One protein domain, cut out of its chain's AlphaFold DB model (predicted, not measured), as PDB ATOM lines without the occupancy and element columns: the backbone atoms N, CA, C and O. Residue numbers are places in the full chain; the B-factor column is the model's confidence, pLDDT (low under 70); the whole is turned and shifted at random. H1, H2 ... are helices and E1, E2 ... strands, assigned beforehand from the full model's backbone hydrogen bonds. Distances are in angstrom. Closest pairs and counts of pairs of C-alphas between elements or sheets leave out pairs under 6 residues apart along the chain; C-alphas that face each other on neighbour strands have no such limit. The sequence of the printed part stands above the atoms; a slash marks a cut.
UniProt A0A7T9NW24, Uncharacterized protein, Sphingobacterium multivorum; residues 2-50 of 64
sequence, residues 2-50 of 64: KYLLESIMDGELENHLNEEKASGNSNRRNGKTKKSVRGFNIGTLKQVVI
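Overview. This is residues 2 to 50 of the 64 residues of an uncharacterized protein of Sphingobacterium multivorum (UniProt A0A7T9NW24). One long helix, H1, makes most of the length, and a two-stranded hairpin, E1 and E2, sits by its first end, with E2 the nearer strand. Residues 23 to 33 fold back from the helix's far end to the hairpin. The 49 printed residues hold H1, E1 and E2 in that order, with E1 and E2 antiparallel, a mixed class. The whole is a loose rod, radius of gyration of the C-alphas 13.6 A, spanning 42 by 17 by 15 A.

Along the chain. H1, residues 2 to 22, begins at C-alpha 2 (-10.973, -47.649, 38.867) and measures 30.7 A. E1 is residues 34 to 39, 16.0 A. E2, residues 42 to 49, 16.5 A, ends at C-alpha 49 (-3.844, -44.310, 44.407) and bends by 70 degrees at residue 46.

Arrangement. The closest C-alphas of H1 and E2, Lys 2 and Leu 45, are 6.8 A apart. E1 and E2 form a hairpin at 159 degrees; N 35 and O 48 are within hydrogen-bond range at 2.6 A. In H1 every O i to N i+4 pair is within range.

Size, cuts and confidence. The farthest C-alphas, Gly 24 and Gly 43, are 42.2 A apart. The printed part has no cut. The H1 to E1 link is long. Residues 39 to 50 have pLDDT under 70.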
ATOM      1  N   LYS A   2     -12.363 -47.951  38.462       75.00
ATOM      2  CA  LYS A   2     -10.973 -47.649  38.867       75.00
ATOM      3  C   LYS A   2     -10.274 -46.667  37.915       75.00
ATOM      4  O   LYS A   2      -9.812 -45.627  38.355       75.00
ATOM      5  N   TYR A   3     -10.267 -46.986  36.620       78.50
ATOM      6  CA  TYR A   3      -9.560 -46.187  35.615       78.50
ATOM      7  C   TYR A   3     -10.133 -44.778  35.443       78.50
ATOM      8  O   TYR A   3      -9.367 -43.850  35.250       78.50
ATOM      9  N   LEU A   4     -11.453 -44.598  35.578       85.00
ATOM     10  CA  LEU A   4     -12.065 -43.268  35.491       85.00
ATOM     11  C   LEU A   4     -11.584 -42.355  36.625       85.00
ATOM     12  O   LEU A   4     -11.211 -41.216  36.375       85.00
ATOM     13  N   LEU A   5     -11.581 -42.864  37.860       84.81
ATOM     14  CA  LEU A   5     -11.121 -42.093  39.013       84.81
ATOM     15  C   LEU A   5      -9.624 -41.775  38.912       84.81
ATOM     16  O   LEU A   5      -9.226 -40.653  39.190       84.81
ATOM     17  N   GLU A   6      -8.813 -42.734  38.458       87.19
ATOM     18  CA  GLU A   6      -7.388 -42.504  38.193       87.19
ATOM     19  C   GLU A   6      -7.170 -41.435  37.113       87.19
ATOM     20  O   GLU A   6      -6.373 -40.530  37.329       87.19
ATOM     21  N   SER A   7      -7.916 -41.469  36.002       87.75
ATOM     22  CA  SER A   7      -7.805 -40.460  34.939       87.75
ATOM     23  C   SER A   7      -8.217 -39.057  35.386       87.75
ATOM     24  O   SER A   7      -7.577 -38.089  34.984       87.75
ATOM     25  N   ILE A   8      -9.257 -38.933  36.220       89.44
ATOM     26  CA  ILE A   8      -9.658 -37.638  36.794       89.44
ATOM     27  C   ILE A   8      -8.534 -37.095  37.682       89.44
ATOM     28  O   ILE A   8      -8.111 -35.955  37.507       89.44
ATOM     29  N   MET A   9      -8.002 -37.930  38.577       90.19
ATOM     30  CA  MET A   9      -6.918 -37.536  39.479       90.19
ATOM     31  C   MET A   9      -5.628 -37.167  38.734       90.19
ATOM     32  O   MET A   9      -4.967 -36.198  39.102       90.19
ATOM     33  N   ASP A  10      -5.272 -37.905  37.678       89.69
ATOM     34  CA  ASP A  10      -4.112 -37.587  36.839       89.69
ATOM     35  C   ASP A  10      -4.280 -36.227  36.134       89.69
ATOM     36  O   ASP A  10      -3.309 -35.480  36.005       89.69
ATOM     37  N   GLY A  11      -5.503 -35.890  35.708       91.38
ATOM     38  CA  GLY A  11      -5.825 -34.595  35.104       91.38
ATOM     39  C   GLY A  11      -5.719 -33.429  36.090       91.38
ATOM     40  O   GLY A  11      -5.088 -32.419  35.780       91.38
ATOM     41  N   GLU A  12      -6.275 -33.583  37.295       92.44
ATOM     42  CA  GLU A  12      -6.159 -32.587  38.372       92.44
ATOM     43  C   GLU A  12      -4.690 -32.335  38.749       92.44
ATOM     44  O   GLU A  12      -4.276 -31.187  38.927       92.44
ATOM     45  N   LEU A  13      -3.877 -33.397  38.807       90.56
ATOM     46  CA  LEU A  13      -2.451 -33.298  39.112       90.56
ATOM     47  C   LEU A  13      -1.671 -32.545  38.026       90.56
ATOM     48  O   LEU A  13      -0.832 -31.705  38.351       90.56
ATOM     49  N   GLU A  14      -1.927 -32.827  36.745       92.94
ATOM     50  CA  GLU A  14      -1.294 -32.095  35.640       92.94
ATOM     51  C   GLU A  14      -1.642 -30.609  35.665       92.94
ATOM     52  O   GLU A  14      -0.752 -29.768  35.517       92.94
ATOM     53  N   ASN A  15      -2.912 -30.277  35.901       92.88
ATOM     54  CA  ASN A  15      -3.341 -28.888  35.987       92.88
ATOM     55  C   ASN A  15      -2.598 -28.140  37.106       92.88
ATOM     56  O   ASN A  15      -1.980 -27.108  36.851       92.88
ATOM     57  N   HIS A  16      -2.552 -28.712  38.313       91.75
ATOM     58  CA  HIS A  16      -1.838 -28.109  39.441       91.75
ATOM     59  C   HIS A  16      -0.338 -27.929  39.190       91.75
ATOM     60  O   HIS A  16       0.228 -26.898  39.544       91.75
ATOM     61  N   LEU A  17       0.325 -28.903  38.562       92.56
ATOM     62  CA  LEU A  17       1.746 -28.769  38.232       92.56
ATOM     63  C   LEU A  17       1.996 -27.663  37.203       92.56
ATOM     64  O   LEU A  17       3.028 -26.996  37.268       92.56
ATOM     65  N   ASN A  18       1.083 -27.459  36.255       92.38
ATOM     66  CA  ASN A  18       1.200 -26.387  35.269       92.38
ATOM     67  C   ASN A  18       0.953 -25.006  35.893       92.38
ATOM     68  O   ASN A  18       1.700 -24.074  35.598       92.38
ATOM     69  N   GLU A  19      -0.012 -24.892  36.804       92.38
ATOM     70  CA  GLU A  19      -0.240 -23.680  37.599       92.38
ATOM     71  C   GLU A  19       0.974 -23.336  38.473       92.38
ATOM     72  O   GLU A  19       1.436 -22.193  38.473       92.38
ATOM     73  N   GLU A  20       1.554 -24.317  39.176       91.25
ATOM     74  CA  GLU A  20       2.724 -24.065  40.022       91.25
ATOM     75  C   GLU A  20       3.951 -23.653  39.196       91.25
ATOM     76  O   GLU A  20       4.628 -22.689  39.566       91.25
ATOM     77  N   LYS A  21       4.179 -24.273  38.027       91.06
ATOM     78  CA  LYS A  21       5.214 -23.824  37.077       91.06
ATOM     79  C   LYS A  21       4.991 -22.377  36.636       91.06
ATOM     80  O   LYS A  21       5.947 -21.608  36.601       91.06
ATOM     81  N   ALA A  22       3.751 -22.000  36.316       92.00
ATOM     82  CA  ALA A  22       3.410 -20.636  35.917       92.00
ATOM     83  C   ALA A  22       3.616 -19.625  37.061       92.00
ATOM     84  O   ALA A  22       4.004 -18.488  36.813       92.00
ATOM     85  N   SER A  23       3.425 -20.051  38.312       92.38
ATOM     86  CA  SER A  23       3.692 -19.240  39.510       92.38
ATOM     87  C   SER A  23       5.179 -19.108  39.876       92.38
ATOM     88  O   SER A  23       5.510 -18.433  40.847       92.38
ATOM     89  N   GLY A  24       6.084 -19.752  39.127       91.12
ATOM     90  CA  GLY A  24       7.526 -19.752  39.403       91.12
ATOM     91  C   GLY A  24       7.968 -20.753  40.477       91.12
ATOM     92  O   GLY A  24       9.147 -20.790  40.829       91.12
ATOM     93  N   ASN A  25       7.058 -21.593  40.975       89.00
ATOM     94  CA  ASN A  25       7.363 -22.623  41.961       89.00
ATOM     95  C   ASN A  25       7.831 -23.915  41.277       89.00
ATOM     96  O   ASN A  25       7.241 -24.392  40.306       89.00
ATOM     97  N   SER A  26       8.902 -24.516  41.803       87.44
ATOM     98  CA  SER A  26       9.377 -25.816  41.328       87.44
ATOM     99  C   SER A  26       8.662 -26.936  42.075       87.44
ATOM    100  O   SER A  26       8.912 -27.161  43.257       87.44
ATOM    101  N   ASN A  27       7.796 -27.665  41.377       89.88
ATOM    102  CA  ASN A  27       7.151 -28.863  41.901       89.88
ATOM    103  C   ASN A  27       7.176 -29.981  40.861       89.88
ATOM    104  O   ASN A  27       7.109 -29.753  39.650       89.88
ATOM    105  N   ARG A  28       7.346 -31.211  41.344       91.62
ATOM    106  CA  ARG A  28       7.520 -32.416  40.540       91.62
ATOM    107  C   ARG A  28       6.700 -33.547  41.142       91.62
ATOM    108  O   ARG A  28       6.530 -33.634  42.352       91.62
ATOM    109  N   ARG A  29       6.237 -34.447  40.275       92.31
ATOM    110  CA  ARG A  29       5.512 -35.657  40.682       92.31
ATOM    111  C   ARG A  29       6.368 -36.497  41.636       92.31
ATOM    112  O   ARG A  29       7.530 -36.765  41.332       92.31
ATOM    113  N   ASN A  30       5.771 -36.965  42.732       92.56
ATOM    114  CA  ASN A  30       6.447 -37.768  43.752       92.56
ATOM    115  C   ASN A  30       5.938 -39.220  43.791       92.56
ATOM    116  O   ASN A  30       5.489 -39.726  44.815       92.56
ATOM    117  N   GLY A  31       6.010 -39.913  42.655       91.19
ATOM    118  CA  GLY A  31       5.628 -41.325  42.578       91.19
ATOM    119  C   GLY A  31       4.114 -41.567  42.651       91.19
ATOM    120  O   GLY A  31       3.328 -40.799  42.105       91.19
ATOM    121  N   LYS A  32       3.718 -42.715  43.220       88.88
ATOM    122  CA  LYS A  32       2.329 -43.205  43.288       88.88
ATOM    123  C   LYS A  32       2.085 -43.904  44.633       88.88
ATOM    124  O   LYS A  32       2.850 -44.792  44.998       88.88
ATOM    125  N   THR A  33       0.980 -43.600  45.315       86.75
ATOM    126  CA  THR A  33       0.613 -44.177  46.630       86.75
ATOM    127  C   THR A  33      -0.752 -44.862  46.622       86.75
ATOM    128  O   THR A  33      -1.705 -44.231  46.227       86.75
ATOM    129  N   LYS A  34      -0.932 -46.098  47.111       86.12
ATOM    130  CA  LYS A  34      -2.223 -46.843  47.073       86.12
ATOM    131  C   LYS A  34      -3.161 -46.538  48.271       86.12
ATOM    132  O   LYS A  34      -2.713 -46.562  49.407       86.12
ATOM    133  N   LYS A  35      -4.477 -46.392  48.056       83.31
ATOM    134  CA  LYS A  35      -5.540 -46.161  49.075       83.31
ATOM    135  C   LYS A  35      -6.856 -46.876  48.734       83.31
ATOM    136  O   LYS A  35      -7.423 -46.664  47.683       83.31
ATOM    137  N   SER A  36      -7.445 -47.685  49.610       81.12
ATOM    138  CA  SER A  36      -8.755 -48.296  49.296       81.12
ATOM    139  C   SER A  36      -9.914 -47.297  49.417       81.12
ATOM    140  O   SER A  36     -10.054 -46.664  50.460       81.12
ATOM    141  N   VAL A  37     -10.777 -47.177  48.396       77.25
ATOM    142  CA  VAL A  37     -11.920 -46.241  48.397       77.25
ATOM    143  C   VAL A  37     -13.237 -47.012  48.354       77.25
ATOM    144  O   VAL A  37     -13.532 -47.730  47.410       77.25
ATOM    145  N   ARG A  38     -14.075 -46.848  49.376       75.44
ATOM    146  CA  ARG A  38     -15.442 -47.390  49.377       75.44
ATOM    147  C   ARG A  38     -16.394 -46.272  48.960       75.44
ATOM    148  O   ARG A  38     -16.448 -45.262  49.650       75.44
ATOM    149  N   GLY A  39     -17.099 -46.423  47.839       66.19
ATOM    150  CA  GLY A  39     -18.120 -45.457  47.427       66.19
ATOM    151  C   GLY A  39     -19.506 -45.884  47.909       66.19
ATOM    152  O   GLY A  39     -19.817 -47.070  47.911       66.19
ATOM    153  N   PHE A  40     -20.344 -44.920  48.293       53.81
ATOM    154  CA  PHE A  40     -21.666 -45.160  48.895       53.81
ATOM    155  C   PHE A  40     -22.692 -45.799  47.926       53.81
ATOM    156  O   PHE A  40     -23.666 -46.386  48.371       53.81
ATOM    157  N   ASN A  41     -22.434 -45.758  46.611       56.41
ATOM    158  CA  ASN A  41     -23.193 -46.465  45.559       56.41
ATOM    159  C   ASN A  41     -22.279 -47.205  44.565       56.41
ATOM    160  O   ASN A  41     -22.690 -47.617  43.485       56.41
ATOM    161  N   ILE A  42     -20.998 -47.333  44.903       53.72
ATOM    162  CA  ILE A  42     -19.986 -47.884  44.010       53.72
ATOM    163  C   ILE A  42     -19.540 -49.177  44.658       53.72
ATOM    164  O   ILE A  42     -18.794 -49.140  45.638       53.72
ATOM    165  N   GLY A  43     -20.025 -50.303  44.123       46.75
ATOM    166  CA  GLY A  43     -19.594 -51.642  44.518       46.75
ATOM    167  C   GLY A  43     -18.082 -51.650  44.730       46.75
ATOM    168  O   GLY A  43     -17.322 -51.427  43.791       46.75
ATOM    169  N   THR A  44     -17.690 -51.777  45.998       43.97
ATOM    170  CA  THR A  44     -16.324 -51.826  46.541       43.97
ATOM    171  C   THR A  44     -15.193 -51.590  45.532       43.97
ATOM    172  O   THR A  44     -14.699 -52.537  44.918       43.97
ATOM    173  N   LEU A  45     -14.696 -50.351  45.422       49.44
ATOM    174  CA  LEU A  45     -13.406 -50.095  44.777       49.44
ATOM    175  C   LEU A  45     -12.276 -50.447  45.752       49.44
ATOM    176  O   LEU A  45     -11.829 -49.661  46.589       49.44
ATOM    177  N   LYS A  46     -11.789 -51.681  45.652       45.41
ATOM    178  CA  LYS A  46     -10.539 -52.058  46.304       45.41
ATOM    179  C   LYS A  46      -9.409 -51.301  45.602       45.41
ATOM    180  O   LYS A  46      -9.004 -51.689  44.516       45.41
ATOM    181  N   GLN A  47      -8.906 -50.257  46.259       45.81
ATOM    182  CA  GLN A  47      -7.671 -49.538  45.917       45.81
ATOM    183  C   GLN A  47      -7.763 -48.471  44.796       45.81
ATOM    184  O   GLN A  47      -8.175 -48.725  43.673       45.81
ATOM    185  N   VAL A  48      -7.330 -47.262  45.140       55.50
ATOM    186  CA  VAL A  48      -7.268 -45.986  44.412       55.50
ATOM    187  C   VAL A  48      -6.002 -45.300  44.886       55.50
ATOM    188  O   VAL A  48      -5.764 -45.218  46.078       55.50
ATOM    189  N   VAL A  49      -5.145 -44.834  44.002       51.84
ATOM    190  CA  VAL A  49      -3.844 -44.310  44.407       51.84
ATOM    191  C   VAL A  49      -3.975 -42.816  44.788       51.84
ATOM    192  O   VAL A  49      -4.387 -42.051  43.932       51.84
ATOM    193  N   ILE A  50      -3.692 -42.386  46.034       55.41
ATOM    194  CA  ILE A  50      -3.784 -40.974  46.492       55.41
ATOM    195  C   ILE A  50      -2.486 -40.507  47.162       55.41
ATOM    196  O   ILE A  50      -2.002 -41.181  48.070       55.41
TER     197      ILE A  50